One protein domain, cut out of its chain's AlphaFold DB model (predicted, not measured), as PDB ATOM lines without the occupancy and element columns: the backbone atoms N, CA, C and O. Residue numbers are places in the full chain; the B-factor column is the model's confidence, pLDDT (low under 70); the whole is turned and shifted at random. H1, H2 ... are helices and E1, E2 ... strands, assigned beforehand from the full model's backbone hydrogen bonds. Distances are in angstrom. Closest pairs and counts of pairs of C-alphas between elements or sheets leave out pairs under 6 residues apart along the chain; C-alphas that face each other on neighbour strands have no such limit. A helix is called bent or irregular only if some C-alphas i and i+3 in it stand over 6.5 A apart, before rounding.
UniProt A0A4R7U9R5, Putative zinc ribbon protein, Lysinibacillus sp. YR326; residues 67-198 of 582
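Overview. This is residues 67 to 198 of the 582 residues of the protein "Putative zinc ribbon protein" of Lysinibacillus sp. YR326 (UniProt A0A4R7U9R5). A small closed barrel of six strands, E1, E2, E5, E6, E7 and E8, has helix H2 packed on its outside, and the last helix, H4, packs on H2 and not on the barrel. The small hairpin of E3 and E4 also packs on H2, while the short H1 sits outside the barrel toward the other end of the long axis, far from H4. The printed part has 132 residues with four named helices and eight named strands, in the order H1 E1 E2 E3 E4 E5 E6 H2 E7 H3 E8 H4; the barrel is mixed, E3 and E4 are antiparallel, and the class is mixed, helices and strands. The whole is compact, with a radius of gyration of the C-alphas of 14.6 A and a rounded outline spanning 39 by 29 by 28 A.

Along the chain. Begin with the barrel: find C-alpha 78 at (52.364, 46.466, 62.133), where E1, residues 78 to 82, starts. E2, residues 86 to 96, is the longest strand at 25.2 A and bends by 81 degrees at residue 92. Next round the ring come E5, residues 111 to 115, 12.7 A, and E6, residues 120 to 126, 19.5 A. E7, residues 146 to 151, runs 16.4 A, and E8, residues 162 to 169, runs 18.0 A with a bend of 62 degrees at residue 166. Away from the ring look for E3, residues 100 to 102, and E4, residues 105 to 107. The helices are H1, residues 67 to 71, from C-alpha 67 at (50.205, 34.328, 77.180); H2, residues 133 to 143, 14.4 A; H3, residues 152 to 155; and H4, residues 181 to 196, 20.4 A, ending at C-alpha 196 at (82.052, 41.145, 57.989).

Arrangement. Go round the barrel from the hairpin E1 and E2, antiparallel, where N 81 and O 87 are 2.8 A apart. E2 pairs with E1 over residues 86 to 90 and with E5, antiparallel, over 91 to 96; there N 95 and O 112 are 2.8 A apart. In the hairpin E5 and E6, N 113 and O 121 are 2.8 A apart. E6 and E7 are parallel at 25 degrees, with N 124 and O 148 at 2.8 A; with H2 they form a strand-helix-strand unit, two parallel neighbour strands with a helix between, whose crossover is right-handed. E7 and E8 are antiparallel, with N 147 and O 168 at 2.9 A, and E8 closes the ring parallel to E1, with N 164 and O 80 at 2.8 A. H2 is on the barrel, outside it, over E7 and E8; its closest C-alphas to E8 are those of Trp 140 and Tyr 168, 6.9 A. In the hairpin E3 and E4, N 100 and O 107 are 2.8 A apart, and Leu 102 and Arg 139 have the closest C-alphas of E3 and H2, 6.9 A. H4 touches H2 with residues 183 to 188 alone, at a shallow tilt of 17 degrees, the same way; the closest C-alphas are those of Lys 134 and Tyr 183, 6.6 A. H1 is on the barrel, outside it and over none of its strands, at a height over the sheet of 7.9 A. H3 is only just on the barrel, with 5 pairs of C-alphas within 10 A. H2 is irregular, with C-alphas 135 and 138 7.8 A apart; H4 is neither bent nor irregular, but only just, with C-alphas 185 and 188 6.0 A apart. Every O i to N i+4 pair is within hydrogen-bond range in H1, against 5 of 7 in H2 and 9 of 12 in H4, and H3 is too short for such a pair.

Size, cuts and confidence. The two C-alphas farthest apart are those of Gly 157 and Asn 198, 43.4 A. The printed part has no cut, and the link from E8 to H4, 11 residues, is long. The mean pLDDT of the printed part is 85.2; look for values under 70 at residues 128 to 129, 156 to 161 and 177 to 180.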
ATOM      1  N   TRP A  67      51.200  33.391  77.698       76.81
ATOM      2  CA  TRP A  67      50.205  34.328  77.180       76.81
ATOM      3  C   TRP A  67      50.803  35.275  76.141       76.81
ATOM      4  O   TRP A  67      50.231  35.463  75.070       76.81
ATOM      5  N   MET A  68      51.992  35.813  76.419       79.19
ATOM      6  CA  MET A  68      52.681  36.678  75.470       79.19
ATOM      7  C   MET A  68      52.998  35.940  74.168       79.19
ATOM      8  O   MET A  68      52.768  36.496  73.109       79.19
ATOM      9  N   LYS A  69      53.415  34.670  74.193       80.56
ATOM     10  CA  LYS A  69      53.670  33.918  72.948       80.56
ATOM     11  C   LYS A  69      52.463  33.823  72.017       80.56
ATOM     12  O   LYS A  69      52.638  33.845  70.805       80.56
ATOM     13  N   HIS A  70      51.264  33.714  72.582       79.56
ATOM     14  CA  HIS A  70      50.043  33.469  71.815       79.56
ATOM     15  C   HIS A  70      49.198  34.722  71.552       79.56
ATOM     16  O   HIS A  70      48.379  34.692  70.643       79.56
ATOM     17  N   GLY A  71      49.384  35.801  72.318       78.25
ATOM     18  CA  GLY A  71      48.618  37.048  72.181       78.25
ATOM     19  C   GLY A  71      49.453  38.288  71.853       78.25
ATOM     20  O   GLY A  71      48.932  39.400  71.890       78.25
ATOM     21  N   PHE A  72      50.759  38.145  71.606       83.56
ATOM     22  CA  PHE A  72      51.644  39.287  71.346       83.56
ATOM     23  C   PHE A  72      51.478  39.894  69.951       83.56
ATOM     24  O   PHE A  72      51.601  41.117  69.819       83.56
ATOM     25  N   ILE A  73      51.247  39.057  68.937       86.81
ATOM     26  CA  ILE A  73      51.199  39.458  67.532       86.81
ATOM     27  C   ILE A  73      50.158  38.643  66.763       86.81
ATOM     28  O   ILE A  73      50.038  37.437  66.974       86.81
ATOM     29  N   GLU A  74      49.438  39.302  65.862       89.06
ATOM     30  CA  GLU A  74      48.466  38.693  64.954       89.06
ATOM     31  C   GLU A  74      48.777  39.028  63.486       89.06
ATOM     32  O   GLU A  74      49.542  39.942  63.170       89.06
ATOM     33  N   ARG A  75      48.187  38.271  62.551       92.62
ATOM     34  CA  ARG A  75      48.346  38.545  61.114       92.62
ATOM     35  C   ARG A  75      47.781  39.928  60.782       92.62
ATOM     36  O   ARG A  75      46.651  40.236  61.145       92.62
ATOM     37  N   GLY A  76      48.550  40.726  60.048       91.62
ATOM     38  CA  GLY A  76      48.224  42.114  59.722       91.62
ATOM     39  C   GLY A  76      48.739  43.144  60.733       91.62
ATOM     40  O   GLY A  76      48.714  44.336  60.425       91.62
ATOM     41  N   ASP A  77      49.259  42.723  61.894       90.81
ATOM     42  CA  ASP A  77      49.869  43.653  62.849       90.81
ATOM     43  C   ASP A  77      51.088  44.352  62.243       90.81
ATOM     44  O   ASP A  77      51.936  43.729  61.598       90.81
ATOM     45  N   THR A  78      51.208  45.653  62.523       93.44
ATOM     46  CA  THR A  78      52.364  46.466  62.133       93.44
ATOM     47  C   THR A  78      53.230  46.795  63.341       93.44
ATOM     48  O   THR A  78      52.737  47.111  64.428       93.44
ATOM     49  N   PHE A  79      54.544  46.712  63.165       92.38
ATOM     50  CA  PHE A  79      55.520  46.979  64.218       92.38
ATOM     51  C   PHE A  79      56.826  47.509  63.630       92.38
ATOM     52  O   PHE A  79      57.142  47.278  62.465       92.38
ATOM     53  N   THR A  80      57.601  48.225  64.440       92.81
ATOM     54  CA  THR A  80      58.872  48.826  64.024       92.81
ATOM     55  C   THR A  80      60.029  48.220  64.802       92.81
ATOM     56  O   THR A  80      59.980  48.134  66.024       92.81
ATOM     57  N   ILE A  81      61.094  47.834  64.102       93.25
ATOM     58  CA  ILE A  81      62.360  47.412  64.698       93.25
ATOM     59  C   ILE A  81      63.391  48.517  64.509       93.25
ATOM     60  O   ILE A  81      63.606  49.014  63.405       93.25
ATOM     61  N   ILE A  82      64.037  48.875  65.609       91.25
ATOM     62  CA  ILE A  82      65.100  49.863  65.702       91.25
ATOM     63  C   ILE A  82      66.432  49.114  65.788       91.25
ATOM     64  O   ILE A  82      66.693  48.409  66.771       91.25
ATOM     65  N   SER A  83      67.265  49.278  64.764       88.75
ATOM     66  CA  SER A  83      68.669  48.858  64.735       88.75
ATOM     67  C   SER A  83      69.564  50.106  64.644       88.75
ATOM     68  O   SER A  83      69.483  50.970  65.520       88.75
ATOM     69  N   ASP A  84      70.387  50.223  63.601       84.81
ATOM     70  CA  ASP A  84      70.982  51.498  63.184       84.81
ATOM     71  C   ASP A  84      69.938  52.395  62.491       84.81
ATOM     72  O   ASP A  84      69.976  53.614  62.642       84.81
ATOM     73  N   ASP A  85      68.963  51.773  61.822       89.56
ATOM     74  CA  ASP A  85      67.828  52.421  61.168       89.56
ATOM     75  C   ASP A  85      66.500  51.948  61.785       89.56
ATOM     76  O   ASP A  85      66.432  50.939  62.498       89.56
ATOM     77  N   LYS A  86      65.415  52.680  61.510       92.06
ATOM     78  CA  LYS A  86      64.049  52.247  61.840       92.06
ATOM     79  C   LYS A  86      63.446  51.506  60.649       92.06
ATOM     80  O   LYS A  86      63.343  52.070  59.560       92.06
ATOM     81  N   HIS A  87      63.003  50.273  60.867       92.44
ATOM     82  CA  HIS A  87      62.342  49.452  59.854       92.44
ATOM     83  C   HIS A  87      60.956  49.029  60.331       92.44
ATOM     84  O   HIS A  87      60.835  48.404  61.382       92.44
ATOM     85  N   THR A  88      59.918  49.349  59.562       94.06
ATOM     86  CA  THR A  88      58.539  48.940  59.854       94.06
ATOM     87  C   THR A  88      58.184  47.690  59.057       94.06
ATOM     88  O   THR A  88      58.485  47.599  57.867       94.06
ATOM     89  N   PHE A  89      57.543  46.736  59.723       95.25
ATOM     90  CA  PHE A  89      57.150  45.445  59.180       95.25
ATOM     91  C   PHE A  89      55.665  45.189  59.428       95.25
ATOM     92  O   PHE A  89      55.104  45.662  60.416       95.25
ATOM     93  N   THR A  90      55.072  44.379  58.553       95.81
ATOM     94  CA  THR A  90      53.718  43.834  58.706       95.81
ATOM     95  C   THR A  90      53.810  42.323  58.883       95.81
ATOM     96  O   THR A  90      54.495  41.651  58.101       95.81
ATOM     97  N   CYS A  91      53.148  41.780  59.905       95.56
ATOM     98  CA  CYS A  91      53.085  40.342  60.154       95.56
ATOM     99  C   CYS A  91      52.234  39.647  59.085       95.56
ATOM    100  O   CYS A  91      51.047  39.934  58.944       95.56
ATOM    101  N   LYS A  92      52.833  38.695  58.368       96.25
ATOM    102  CA  LYS A  92      52.135  37.806  57.434       96.25
ATOM    103  C   LYS A  92      51.675  36.532  58.136       96.25
ATOM    104  O   LYS A  92      50.532  36.114  57.967       96.25
ATOM    105  N   ASP A  93      52.571  35.912  58.902       96.12
ATOM    106  CA  ASP A  93      52.287  34.730  59.714       96.12
ATOM    107  C   ASP A  93      53.245  34.641  60.909       96.12
ATOM    108  O   ASP A  93      54.271  35.327  60.943       96.12
ATOM    109  N   PHE A  94      52.940  33.794  61.889       94.25
ATOM    110  CA  PHE A  94      53.845  33.539  63.009       94.25
ATOM    111  C   PHE A  94      53.757  32.098  63.510       94.25
ATOM    112  O   PHE A  94      52.755  31.407  63.340       94.25
ATOM    113  N   LYS A  95      54.839  31.632  64.135       93.25
ATOM    114  CA  LYS A  95      54.964  30.293  64.716       93.25
ATOM    115  C   LYS A  95      55.553  30.391  66.115       93.25
ATOM    116  O   LYS A  95      56.519  31.119  66.338       93.25
ATOM    117  N   THR A  96      55.008  29.614  67.039       89.00
ATOM    118  CA  THR A  96      55.553  29.421  68.388       89.00
ATOM    119  C   THR A  96      56.223  28.053  68.489       89.00
ATOM    120  O   THR A  96      55.936  27.161  67.695       89.00
ATOM    121  N   GLU A  97      57.112  27.880  69.471       82.56
ATOM    122  CA  GLU A  97      57.772  26.591  69.766       82.56
ATOM    123  C   GLU A  97      58.619  26.021  68.610       82.56
ATOM    124  O   GLU A  97      58.887  24.820  68.530       82.56
ATOM    125  N   VAL A  98      59.101  26.893  67.722       91.06
ATOM    126  CA  VAL A  98      60.032  26.506  66.660       91.06
ATOM    127  C   VAL A  98      61.343  26.030  67.283       91.06
ATOM    128  O   VAL A  98      61.845  26.611  68.244       91.06
ATOM    129  N   THR A  99      61.915  24.966  66.725       93.56
ATOM    130  CA  THR A  99      63.238  24.471  67.110       93.56
ATOM    131  C   THR A  99      64.162  24.510  65.904       93.56
ATOM    132  O   THR A  99      63.876  23.888  64.882       93.56
ATOM    133  N   PHE A 100      65.283  25.211  66.042       94.62
ATOM    134  CA  PHE A 100      66.389  25.190  65.094       94.62
ATOM    135  C   PHE A 100      67.498  24.292  65.641       94.62
ATOM    136  O   PHE A 100      67.944  24.467  66.778       94.62
ATOM    137  N   ASN A 101      67.930  23.324  64.837       94.19
ATOM    138  CA  ASN A 101      69.100  22.503  65.131       94.19
ATOM    139  C   ASN A 101      70.293  23.132  64.415       94.19
ATOM    140  O   ASN A 101      70.433  22.960  63.207       94.19
ATOM    141  N   LEU A 102      71.076  23.904  65.163       90.69
ATOM    142  CA  LEU A 102      72.240  24.637  64.679       90.69
ATOM    143  C   LEU A 102      73.525  23.898  65.094       90.69
ATOM    144  O   LEU A 102      73.527  23.155  66.083       90.69
ATOM    145  N   GLU A 103      74.633  24.120  64.395       86.25
ATOM    146  CA  GLU A 103      75.971  23.646  64.782       86.25
ATOM    147  C   GLU A 103      76.413  24.240  66.128       86.25
ATOM    148  O   GLU A 103      77.071  23.582  66.942       86.25
ATOM    149  N   SER A 104      75.990  25.475  66.401       84.31
ATOM    150  CA  SER A 104      76.109  26.170  67.693       84.31
ATOM    151  C   SER A 104      75.141  25.652  68.780       84.31
ATOM    152  O   SER A 104      75.156  26.111  69.932       84.31
ATOM    153  N   GLY A 105      74.307  24.662  68.449       87.19
ATOM    154  CA  GLY A 105      73.414  23.945  69.355       87.19
ATOM    155  C   GLY A 105      71.930  24.170  69.073       87.19
ATOM    156  O   GLY A 105      71.521  24.802  68.107       87.19
ATOM    157  N   VAL A 106      71.075  23.644  69.945       92.19
ATOM    158  CA  VAL A 106      69.622  23.769  69.767       92.19
ATOM    159  C   VAL A 106      69.162  25.172  70.165       92.19
ATOM    160  O   VAL A 106      69.393  25.606  71.294       92.19
ATOM    161  N   TYR A 107      68.465  25.861  69.261       93.62
ATOM    162  CA  TYR A 107      67.854  27.161  69.521       93.62
ATOM    163  C   TYR A 107      66.331  27.076  69.444       93.62
ATOM    164  O   TYR A 107      65.767  26.616  68.453       93.62
ATOM    165  N   ARG A 108      65.661  27.527  70.506       91.56
ATOM    166  CA  ARG A 108      64.200  27.535  70.619       91.56
ATOM    167  C   ARG A 108      63.732  28.946  70.952       91.56
ATOM    168  O   ARG A 108      63.712  29.288  72.137       91.56
ATOM    169  N   PRO A 109      63.446  29.783  69.945       91.88
ATOM    170  CA  PRO A 109      62.894  31.099  70.201       91.88
ATOM    171  C   PRO A 109      61.448  31.027  70.682       91.88
ATOM    172  O   PRO A 109      60.752  30.023  70.500       91.88
ATOM    173  N   ASP A 110      60.982  32.127  71.265       89.88
ATOM    174  CA  ASP A 110      59.611  32.222  71.747       89.88
ATOM    175  C   ASP A 110      58.602  32.367  70.608       89.88
ATOM    176  O   ASP A 110      57.602  31.641  70.594       89.88
ATOM    177  N   ILE A 111      58.883  33.253  69.646       92.88
ATOM    178  CA  ILE A 111      58.046  33.472  68.461       92.88
ATOM    179  C   ILE A 111      58.937  33.703  67.235       92.88
ATOM    180  O   ILE A 111      59.896  34.475  67.282       92.88
ATOM    181  N   LEU A 112      58.596  33.061  66.121       95.81
ATOM    182  CA  LEU A 112      59.133  33.344  64.793       95.81
ATOM    183  C   LEU A 112      58.038  33.996  63.948       95.81
ATOM    184  O   LEU A 112      57.000  33.382  63.715       95.81
ATOM    185  N   VAL A 113      58.276  35.215  63.479       96.19
ATOM    186  CA  VAL A 113      57.353  35.996  62.653       96.19
ATOM    187  C   VAL A 113      57.852  36.023  61.216       96.19
ATOM    188  O   VAL A 113      58.989  36.414  60.959       96.19
ATOM    189  N   GLU A 114      56.988  35.654  60.280       96.81
ATOM    190  CA  GLU A 114      57.171  35.882  58.851       96.81
ATOM    191  C   GLU A 114      56.483  37.199  58.478       96.81
ATOM    192  O   GLU A 114      55.326  37.442  58.832       96.81
ATOM    193  N   THR A 115      57.194  38.074  57.773       96.81
ATOM    194  CA  THR A 115      56.673  39.385  57.362       96.81
ATOM    195  C   THR A 115      56.232  39.392  55.903       96.81
ATOM    196  O   THR A 115      56.697  38.591  55.093       96.81
ATOM    197  N   GLU A 116      55.375  40.342  55.530       95.81
ATOM    198  CA  GLU A 116      54.916  40.492  54.138       95.81
ATOM    199  C   GLU A 116      56.059  40.781  53.154       95.81
ATOM    200  O   GLU A 116      56.014  40.360  52.001       95.81
ATOM    201  N   CYS A 117      57.120  41.444  53.620       93.69
ATOM    202  CA  CYS A 117      58.323  41.710  52.830       93.69
ATOM    203  C   CYS A 117      59.310  40.528  52.768       93.69
ATOM    204  O   CYS A 117      60.425  40.692  52.278       93.69
ATOM    205  N   GLY A 118      58.926  39.350  53.272       93.06
ATOM    206  CA  GLY A 118      59.721  38.121  53.205       93.06
ATOM    207  C   GLY A 118      60.827  38.003  54.256       93.06
ATOM    208  O   GLY A 118      61.572  37.029  54.237       93.06
ATOM    209  N   ASN A 119      60.940  38.959  55.183       94.44
ATOM    210  CA  ASN A 119      61.867  38.847  56.309       94.44
ATOM    211  C   ASN A 119      61.290  37.944  57.401       94.44
ATOM    212  O   ASN A 119      60.091  38.009  57.694       94.44
ATOM    213  N   GLU A 120      62.165  37.181  58.050       96.38
ATOM    214  CA  GLU A 120      61.854  36.420  59.255       96.38
ATOM    215  C   GLU A 120      62.456  37.095  60.491       96.38
ATOM    216  O   GLU A 120      63.626  37.488  60.512       96.38
ATOM    217  N   ILE A 121      61.639  37.227  61.532       96.44
ATOM    218  CA  ILE A 121      61.967  37.973  62.743       96.44
ATOM    219  C   ILE A 121      61.731  37.071  63.944       96.44
ATOM    220  O   ILE A 121      60.655  36.506  64.125       96.44
ATOM    221  N   VAL A 122      62.752  36.939  64.774       95.62
ATOM    222  CA  VAL A 122      62.721  36.164  66.003       95.62
ATOM    223  C   VAL A 122      62.459  37.100  67.170       95.62
ATOM    224  O   VAL A 122      63.233  38.024  67.417       95.62
ATOM    225  N   PHE A 123      61.389  36.831  67.908       92.62
ATOM    226  CA  PHE A 123      61.071  37.527  69.143       92.62
ATOM    227  C   PHE A 123      61.370  36.634  70.346       92.62
ATOM    228  O   PHE A 123      60.947  35.479  70.406       92.62
ATOM    229  N   GLU A 124      62.078  37.209  71.311       90.69
ATOM    230  CA  GLU A 124      62.415  36.621  72.604       90.69
ATOM    231  C   GLU A 124      61.733  37.424  73.705       90.69
ATOM    232  O   GLU A 124      61.857  38.649  73.759       90.69
ATOM    233  N   MET A 125      61.000  36.754  74.583       87.06
ATOM    234  CA  MET A 125      60.215  37.388  75.633       87.06
ATOM    235  C   MET A 125      61.026  37.405  76.929       87.06
ATOM    236  O   MET A 125      61.260  36.380  77.562       87.06
ATOM    237  N   ALA A 126      61.432  38.591  77.368       81.81
ATOM    238  CA  ALA A 126      62.096  38.783  78.648       81.81
ATOM    239  C   ALA A 126      61.097  39.302  79.687       81.81
ATOM    240  O   ALA A 126      60.470  40.342  79.495       81.81
ATOM    241  N   ASN A 127      60.969  38.596  80.813       74.25
ATOM    242  CA  ASN A 127      60.192  39.065  81.964       74.25
ATOM    243  C   ASN A 127      61.117  39.480  83.117       74.25
ATOM    244  O   ASN A 127      61.257  40.664  83.407       74.25
ATOM    245  N   THR A 128      61.806  38.520  83.744       63.38
ATOM    246  CA  THR A 128      62.755  38.808  84.838       63.38
ATOM    247  C   THR A 128      64.222  38.633  84.439       63.38
ATOM    248  O   THR A 128      65.087  39.352  84.941       63.38
ATOM    249  N   ASN A 129      64.504  37.728  83.497       69.50
ATOM    250  CA  ASN A 129      65.848  37.418  83.022       69.50
ATOM    251  C   ASN A 129      65.958  37.661  81.514       69.50
ATOM    252  O   ASN A 129      65.222  37.069  80.731       69.50
ATOM    253  N   LYS A 130      66.897  38.528  81.130       77.62
ATOM    254  CA  LYS A 130      67.241  38.821  79.731       77.62
ATOM    255  C   LYS A 130      68.269  37.824  79.214       77.62
ATOM    256  O   LYS A 130      69.095  37.338  79.998       77.62
ATOM    257  N   LYS A 131      68.238  37.528  77.916       79.75
ATOM    258  CA  LYS A 131      69.234  36.645  77.295       79.75
ATOM    259  C   LYS A 131      70.599  37.332  77.310       79.75
ATOM    260  O   LYS A 131      70.703  38.531  77.064       79.75
ATOM    261  N   GLN A 132      71.643  36.570  77.628       81.50
ATOM    262  CA  GLN A 132      73.011  37.085  77.616       81.50
ATOM    263  C   GLN A 132      73.621  36.899  76.235       81.50
ATOM    264  O   GLN A 132      73.532  35.817  75.654       81.50
ATOM    265  N   VAL A 133      74.284  37.931  75.718       83.69
ATOM    266  CA  VAL A 133      74.906  37.872  74.385       83.69
ATOM    267  C   VAL A 133      75.924  36.735  74.297       83.69
ATOM    268  O   VAL A 133      75.949  36.033  73.291       83.69
ATOM    269  N   LYS A 134      76.714  36.510  75.358       83.88
ATOM    270  CA  LYS A 134      77.703  35.421  75.415       83.88
ATOM    271  C   LYS A 134      77.090  34.067  75.058       83.88
ATOM    272  O   LYS A 134      77.694  33.301  74.321       83.88
ATOM    273  N   ASP A 135      75.892  33.796  75.562       85.44
ATOM    274  CA  ASP A 135      75.292  32.471  75.450       85.44
ATOM    275  C   ASP A 135      74.631  32.240  74.088       85.44
ATOM    276  O   ASP A 135      74.429  31.087  73.716       85.44
ATOM    277  N   TYR A 136      74.258  33.300  73.362       88.94
ATOM    278  CA  TYR A 136      73.390  33.202  72.181       88.94
ATOM    279  C   TYR A 136      73.972  33.777  70.889       88.94
ATOM    280  O   TYR A 136      73.436  33.462  69.828       88.94
ATOM    281  N   ILE A 137      75.048  34.570  70.942       88.69
ATOM    282  CA  ILE A 137      75.592  35.256  69.760       88.69
ATOM    283  C   ILE A 137      75.879  34.293  68.603       88.69
ATOM    284  O   ILE A 137      75.485  34.581  67.481       88.69
ATOM    285  N   ASP A 138      76.446  33.117  68.875       88.50
ATOM    286  CA  ASP A 138      76.782  32.142  67.827       88.50
ATOM    287  C   ASP A 138      75.538  31.592  67.127       88.50
ATOM    288  O   ASP A 138      75.526  31.441  65.908       88.50
ATOM    289  N   ARG A 139      74.453  31.381  67.885       91.25
ATOM    290  CA  ARG A 139      73.163  30.943  67.334       91.25
ATOM    291  C   ARG A 139      72.539  32.028  66.476       91.25
ATOM    292  O   ARG A 139      71.946  31.726  65.450       91.25
ATOM    293  N   TRP A 140      72.648  33.286  66.894       92.31
ATOM    294  CA  TRP A 140      72.117  34.415  66.129       92.31
ATOM    295  C   TRP A 140      72.883  34.638  64.831       92.31
ATOM    296  O   TRP A 140      72.263  34.913  63.808       92.31
ATOM    297  N   ILE A 141      74.205  34.465  64.870       89.88
ATOM    298  CA  ILE A 141      75.071  34.529  63.693       89.88
ATOM    299  C   ILE A 141      74.699  33.431  62.698       89.88
ATOM    300  O   ILE A 141      74.463  33.727  61.534       89.88
ATOM    301  N   GLU A 142      74.617  32.182  63.158       89.56
ATOM    302  CA  GLU A 142      74.311  31.034  62.299       89.56
ATOM    303  C   GLU A 142      72.886  31.088  61.731       89.56
ATOM    304  O   GLU A 142      72.649  30.700  60.590       89.56
ATOM    305  N   LEU A 143      71.930  31.592  62.518       92.38
ATOM    306  CA  LEU A 143      70.544  31.733  62.086       92.38
ATOM    307  C   LEU A 143      70.349  32.879  61.079       92.38
ATOM    308  O   LEU A 143      69.431  32.802  60.268       92.38
ATOM    309  N   ASP A 144      71.158  33.936  61.180       91.25
ATOM    310  CA  ASP A 144      71.130  35.161  60.365       91.25
ATOM    311  C   ASP A 144      69.734  35.794  60.179       91.25
ATOM    312  O   ASP A 144      69.349  36.267  59.110       91.25
ATOM    313  N   LYS A 145      68.943  35.815  61.256       94.75
ATOM    314  CA  LYS A 145      67.615  36.457  61.297       94.75
ATOM    315  C   LYS A 145      67.640  37.728  62.131       94.75
ATOM    316  O   LYS A 145      68.557  37.958  62.914       94.75
ATOM    317  N   ILE A 146      66.603  38.556  62.002       95.00
ATOM    318  CA  ILE A 146      66.433  39.713  62.889       95.00
ATOM    319  C   ILE A 146      66.023  39.193  64.265       95.00
ATOM    320  O   ILE A 146      64.967  38.579  64.385       95.00
ATOM    321  N   ILE A 147      66.834  39.431  65.294       94.69
ATOM    322  CA  ILE A 147      66.534  38.991  66.661       94.69
ATOM    323  C   ILE A 147      66.123  40.198  67.489       94.69
ATOM    324  O   ILE A 147      66.816  41.216  67.496       94.69
ATOM    325  N   VAL A 148      65.019  40.075  68.212       92.19
ATOM    326  CA  VAL A 148      64.434  41.125  69.044       92.19
ATOM    327  C   VAL A 148      64.157  40.562  70.430       92.19
ATOM    328  O   VAL A 148      63.576  39.489  70.556       92.19
ATOM    329  N   GLU A 149      64.524  41.307  71.471       89.00
ATOM    330  CA  GLU A 149      64.097  41.005  72.841       89.00
ATOM    331  C   GLU A 149      63.030  41.994  73.292       89.00
ATOM    332  O   GLU A 149      63.183  43.215  73.190       89.00
ATOM    333  N   VAL A 150      61.941  41.436  73.799       86.94
ATOM    334  CA  VAL A 150      60.739  42.137  74.214       86.94
ATOM    335  C   VAL A 150      60.650  42.089  75.725       86.94
ATOM    336  O   VAL A 150      60.503  41.026  76.321       86.94
ATOM    337  N   ASP A 151      60.723  43.258  76.348       83.44
ATOM    338  CA  ASP A 151      60.559  43.407  77.789       83.44
ATOM    339  C   ASP A 151      59.058  43.393  78.113       83.44
ATOM    340  O   ASP A 151      58.358  44.384  77.899       83.44
ATOM    341  N   VAL A 152      58.537  42.250  78.562       80.00
ATOM    342  CA  VAL A 152      57.094  42.020  78.747       80.00
ATOM    343  C   VAL A 152      56.416  43.102  79.607       80.00
ATOM    344  O   VAL A 152      55.366  43.600  79.191       80.00
ATOM    345  N   PRO A 153      56.990  43.547  80.745       74.94
ATOM    346  CA  PRO A 153      56.478  44.691  81.503       74.94
ATOM    347  C   PRO A 153      56.207  45.959  80.677       74.94
ATOM    348  O   PRO A 153      55.257  46.689  80.965       74.94
ATOM    349  N   THR A 154      57.006  46.222  79.638       74.38
ATOM    350  CA  THR A 154      56.902  47.449  78.824       74.38
ATOM    351  C   THR A 154      55.737  47.446  77.837       74.38
ATOM    352  O   THR A 154      55.402  48.493  77.292       74.38
ATOM    353  N   LEU A 155      55.075  46.303  77.646       72.19
ATOM    354  CA  LEU A 155      53.970  46.156  76.698       72.19
ATOM    355  C   LEU A 155      52.602  46.559  77.255       72.19
ATOM    356  O   LEU A 155      51.612  46.571  76.525       72.19
ATOM    357  N   THR A 156      52.519  46.891  78.542       58.94
ATOM    358  CA  THR A 156      51.254  47.290  79.161       58.94
ATOM    359  C   THR A 156      50.947  48.769  78.884       58.94
ATOM    360  O   THR A 156      51.612  49.661  79.401       58.94
ATOM    361  N   GLY A 157      49.916  49.037  78.069       54.56
ATOM    362  CA  GLY A 157      49.302  50.370  77.946       54.56
ATOM    363  C   GLY A 157      49.699  51.242  76.746       54.56
ATOM    364  O   GLY A 157      49.469  52.448  76.806       54.56
ATOM    365  N   GLN A 158      50.263  50.689  75.666       52.97
ATOM    366  CA  GLN A 158      50.597  51.466  74.461       52.97
ATOM    367  C   GLN A 158      49.585  51.232  73.325       52.97
ATOM    368  O   GLN A 158      49.417  50.109  72.861       52.97
ATOM    369  N   ASN A 159      48.929  52.312  72.880       50.12
ATOM    370  CA  ASN A 159      48.009  52.358  71.727       50.12
ATOM    371  C   ASN A 159      48.716  52.753  70.409       50.12
ATOM    372  O   ASN A 159      48.052  53.043  69.416       50.12
ATOM    373  N   GLU A 160      50.049  52.810  70.397       61.34
ATOM    374  CA  GLU A 160      50.854  53.163  69.220       61.34
ATOM    375  C   GLU A 160      51.496  51.923  68.585       61.34
ATOM    376  O   GLU A 160      51.603  50.866  69.210       61.34
ATOM    377  N   VAL A 161      51.923  52.066  67.325       64.25
ATOM    378  CA  VAL A 161      52.712  51.059  66.598       64.25
ATOM    379  C   VAL A 161      53.879  50.614  67.479       64.25
ATOM    380  O   VAL A 161      54.705  51.432  67.883       64.25
ATOM    381  N   LYS A 162      53.944  49.314  67.782       82.19
ATOM    382  CA  LYS A 162      54.918  48.760  68.729       82.19
ATOM    383  C   LYS A 162      56.341  48.962  68.190       82.19
ATOM    384  O   LYS A 162      56.663  48.472  67.106       82.19
ATOM    385  N   GLU A 163      57.189  49.673  68.933       88.50
ATOM    386  CA  GLU A 163      58.613  49.836  68.618       88.50
ATOM    387  C   GLU A 163      59.468  48.872  69.447       88.50
ATOM    388  O   GLU A 163      59.385  48.830  70.675       88.50
ATOM    389  N   PHE A 164      60.355  48.138  68.781       89.50
ATOM    390  CA  PHE A 164      61.248  47.171  69.402       89.50
ATOM    391  C   PHE A 164      62.700  47.447  69.055       89.50
ATOM    392  O   PHE A 164      63.014  47.887  67.954       89.50
ATOM    393  N   LYS A 165      63.616  47.147  69.975       89.06
ATOM    394  CA  LYS A 165      65.055  47.236  69.707       89.06
ATOM    395  C   LYS A 165      65.583  45.873  69.296       89.06
ATOM    396  O   LYS A 165      65.320  44.884  69.980       89.06
ATOM    397  N   ALA A 166      66.355  45.832  68.217       91.31
ATOM    398  CA  ALA A 166      67.065  44.619  67.845       91.31
ATOM    399  C   ALA A 166      68.055  44.216  68.955       91.31
ATOM    400  O   ALA A 166      68.628  45.070  69.636       91.31
ATOM    401  N   LEU A 167      68.254  42.911  69.120       90.75
ATOM    402  CA  LEU A 167      69.426  42.312  69.758       90.75
ATOM    403  C   LEU A 167      70.483  41.933  68.726       90.75
ATOM    404  O   LEU A 167      71.670  42.040  69.017       90.75
ATOM    405  N   TYR A 168      70.064  41.513  67.533       91.69
ATOM    406  CA  TYR A 168      70.956  41.169  66.433       91.69
ATOM    407  C   TYR A 168      70.298  41.494  65.092       91.69
ATOM    408  O   TYR A 168      69.117  41.206  64.879       91.69
ATOM    409  N   TYR A 169      71.060  42.117  64.196       92.00
ATOM    410  CA  TYR A 169      70.646  42.421  62.833       92.00
ATOM    411  C   TYR A 169      71.874  42.527  61.925       92.00
ATOM    412  O   TYR A 169      72.783  43.303  62.219       92.00
ATOM    413  N   LYS A 170      71.895  41.766  60.819       88.31
ATOM    414  CA  LYS A 170      72.938  41.814  59.773       88.31
ATOM    415  C   LYS A 170      74.373  41.749  60.323       88.31
ATOM    416  O   LYS A 170      75.185  42.645  60.083       88.31
ATOM    417  N   GLY A 171      74.685  40.711  61.098       85.12
ATOM    418  CA  GLY A 171      76.039  40.510  61.628       85.12
ATOM    419  C   GLY A 171      76.455  41.497  62.720       85.12
ATOM    420  O   GLY A 171      77.648  41.651  62.980       85.12
ATOM    421  N   LYS A 172      75.505  42.212  63.333       88.25
ATOM    422  CA  LYS A 172      75.771  43.172  64.406       88.25
ATOM    423  C   LYS A 172      74.807  42.967  65.562       88.25
ATOM    424  O   LYS A 172      73.598  42.868  65.353       88.25
ATOM    425  N   CYS A 173      75.339  42.943  66.777       88.00
ATOM    426  CA  CYS A 173      74.535  42.916  67.986       88.00
ATOM    427  C   CYS A 173      74.193  44.333  68.453       88.00
ATOM    428  O   CYS A 173      74.926  45.301  68.230       88.00
ATOM    429  N   PHE A 174      73.093  44.441  69.185       84.12
ATOM    430  CA  PHE A 174      72.545  45.686  69.703       84.12
ATOM    431  C   PHE A 174      72.052  45.486  71.141       84.12
ATOM    432  O   PHE A 174      71.834  44.367  71.599       84.12
ATOM    433  N   ASN A 175      71.871  46.598  71.859       71.81
ATOM    434  CA  ASN A 175      71.136  46.646  73.128       71.81
ATOM    435  C   ASN A 175      71.625  45.685  74.243       71.81
ATOM    436  O   ASN A 175      70.836  45.198  75.049       71.81
ATOM    437  N   PHE A 176      72.933  45.441  74.340       72.06
ATOM    438  CA  PHE A 176      73.513  44.636  75.422       72.06
ATOM    439  C   PHE A 176      73.606  45.413  76.739       72.06
ATOM    440  O   PHE A 176      73.969  46.592  76.802       72.06
ATOM    441  N   ASN A 177      73.303  44.714  77.826       64.56
ATOM    442  CA  ASN A 177      73.351  45.239  79.184       64.56
ATOM    443  C   ASN A 177      74.811  45.421  79.680       64.56
ATOM    444  O   ASN A 177      75.778  44.922  79.101       64.56
ATOM    445  N   LYS A 178      75.002  46.136  80.802       62.53
ATOM    446  CA  LYS A 178      76.341  46.351  81.398       62.53
ATOM    447  C   LYS A 178      77.062  45.046  81.777       62.53
ATOM    448  O   LYS A 178      78.287  45.073  81.875       62.53
ATOM    449  N   ARG A 179      76.331  43.946  82.010       63.00
ATOM    450  CA  ARG A 179      76.918  42.639  82.358       63.00
ATOM    451  C   ARG A 179      77.598  42.004  81.141       63.00
ATOM    452  O   ARG A 179      78.738  41.572  81.261       63.00
ATOM    453  N   ASP A 180      76.976  42.093  79.968       68.38
ATOM    454  CA  ASP A 180      77.525  41.569  78.709       68.38
ATOM    455  C   ASP A 180      78.580  42.481  78.076       68.38
ATOM    456  O   ASP A 180      79.393  42.040  77.266       68.38
ATOM    457  N   GLY A 181      78.639  43.752  78.480       70.12
ATOM    458  CA  GLY A 181      79.611  44.713  77.954       70.12
ATOM    459  C   GLY A 181      81.082  44.322  78.170       70.12
ATOM    460  O   GLY A 181      81.962  44.892  77.521       70.12
ATOM    461  N   GLY A 182      81.389  43.381  79.068       76.25
ATOM    462  CA  GLY A 182      82.721  42.784  79.182       76.25
ATOM    463  C   GLY A 182      83.063  41.959  77.945       76.25
ATOM    464  O   GLY A 182      83.941  42.367  77.186       76.25
ATOM    465  N   TYR A 183      82.318  40.865  77.769       82.69
ATOM    466  CA  TYR A 183      82.470  39.868  76.708       82.69
ATOM    467  C   TYR A 183      82.188  40.434  75.315       82.69
ATOM    468  O   TYR A 183      82.965  40.236  74.385       82.69
ATOM    469  N   TYR A 184      81.100  41.190  75.154       83.12
ATOM    470  CA  TYR A 184      80.722  41.706  73.841       83.12
ATOM    471  C   TYR A 184      81.790  42.651  73.278       83.12
ATOM    472  O   TYR A 184      82.193  42.538  72.128       83.12
ATOM    473  N   ASN A 185      82.315  43.561  74.105       77.38
ATOM    474  CA  ASN A 185      83.339  44.512  73.662       77.38
ATOM    475  C   ASN A 185      84.712  43.875  73.400       77.38
ATOM    476  O   ASN A 185      85.639  44.608  73.056       77.38
ATOM    477  N   THR A 186      84.862  42.575  73.635       75.75
ATOM    478  CA  THR A 186      86.070  41.811  73.342       75.75
ATOM    479  C   THR A 186      85.741  40.753  72.299       75.75
ATOM    480  O   THR A 186      85.862  41.023  71.111       75.75
ATOM    481  N   ILE A 187      85.252  39.591  72.723       80.94
ATOM    482  CA  ILE A 187      84.977  38.449  71.853       80.94
ATOM    483  C   ILE A 187      83.807  38.734  70.907       80.94
ATOM    484  O   ILE A 187      83.899  38.441  69.721       80.94
ATOM    485  N   GLY A 188      82.733  39.369  71.390       83.50
ATOM    486  CA  GLY A 188      81.559  39.647  70.552       83.50
ATOM    487  C   GLY A 188      81.876  40.509  69.324       83.50
ATOM    488  O   GLY A 188      81.479  40.167  68.217       83.50
ATOM    489  N   LYS A 189      82.654  41.586  69.491       82.31
ATOM    490  CA  LYS A 189      83.094  42.443  68.376       82.31
ATOM    491  C   LYS A 189      84.016  41.722  67.401       82.31
ATOM    492  O   LYS A 189      83.878  41.924  66.201       82.31
ATOM    493  N   LEU A 190      84.907  40.869  67.904       79.88
ATOM    494  CA  LEU A 190      85.751  40.040  67.046       79.88
ATOM    495  C   LEU A 190      84.896  39.097  66.189       79.88
ATOM    496  O   LEU A 190      85.118  39.012  64.985       79.88
ATOM    497  N   LYS A 191      83.860  38.470  66.767       85.19
ATOM    498  CA  LYS A 191      82.898  37.647  66.012       85.19
ATOM    499  C   LYS A 191      82.203  38.455  64.908       85.19
ATOM    500  O   LYS A 191      82.148  37.996  63.771       85.19
ATOM    501  N   GLU A 192      81.748  39.677  65.199       85.19
ATOM    502  CA  GLU A 192      81.165  40.569  64.180       85.19
ATOM    503  C   GLU A 192      82.151  40.904  63.047       85.19
ATOM    504  O   GLU A 192      81.782  40.904  61.872       85.19
ATOM    505  N   GLU A 193      83.411  41.198  63.375       82.12
ATOM    506  CA  GLU A 193      84.456  41.508  62.392       82.12
ATOM    507  C   GLU A 193      84.808  40.293  61.523       82.12
ATOM    508  O   GLU A 193      84.974  40.428  60.307       82.12
ATOM    509  N   MET A 194      84.854  39.097  62.115       81.56
ATOM    510  CA  MET A 194      85.061  37.844  61.386       81.56
ATOM    511  C   MET A 194      83.934  37.589  60.378       81.56
ATOM    512  O   MET A 194      84.210  37.191  59.250       81.56
ATOM    513  N   ILE A 195      82.681  37.892  60.727       84.44
ATOM    514  CA  ILE A 195      81.548  37.780  59.793       84.44
ATOM    515  C   ILE A 195      81.671  38.803  58.670       84.44
ATOM    516  O   ILE A 195      81.593  38.442  57.497       84.44
ATOM    517  N   ARG A 196      81.917  40.078  59.000       82.94
ATOM    518  CA  ARG A 196      82.052  41.145  57.989       82.94
ATOM    519  C   ARG A 196      83.196  40.889  57.013       82.94
ATOM    520  O   ARG A 196      83.111  41.299  55.860       82.94
ATOM    521  N   SER A 197      84.256  40.228  57.469       82.12
ATOM    522  CA  SER A 197      85.398  39.834  56.638       82.12
ATOM    523  C   SER A 197      85.229  38.474  55.949       82.12
ATOM    524  O   SER A 197      86.134  38.060  55.228       82.12
ATOM    525  N   ASN A 198      84.087  37.797  56.128       81.06
ATOM    526  CA  ASN A 198      83.805  36.453  55.615       81.06
ATOM    527  C   ASN A 198      84.851  35.402  56.049       81.06
ATOM    528  O   ASN A 198      85.217  34.506  55.290       81.06
TER     529      ASN A 198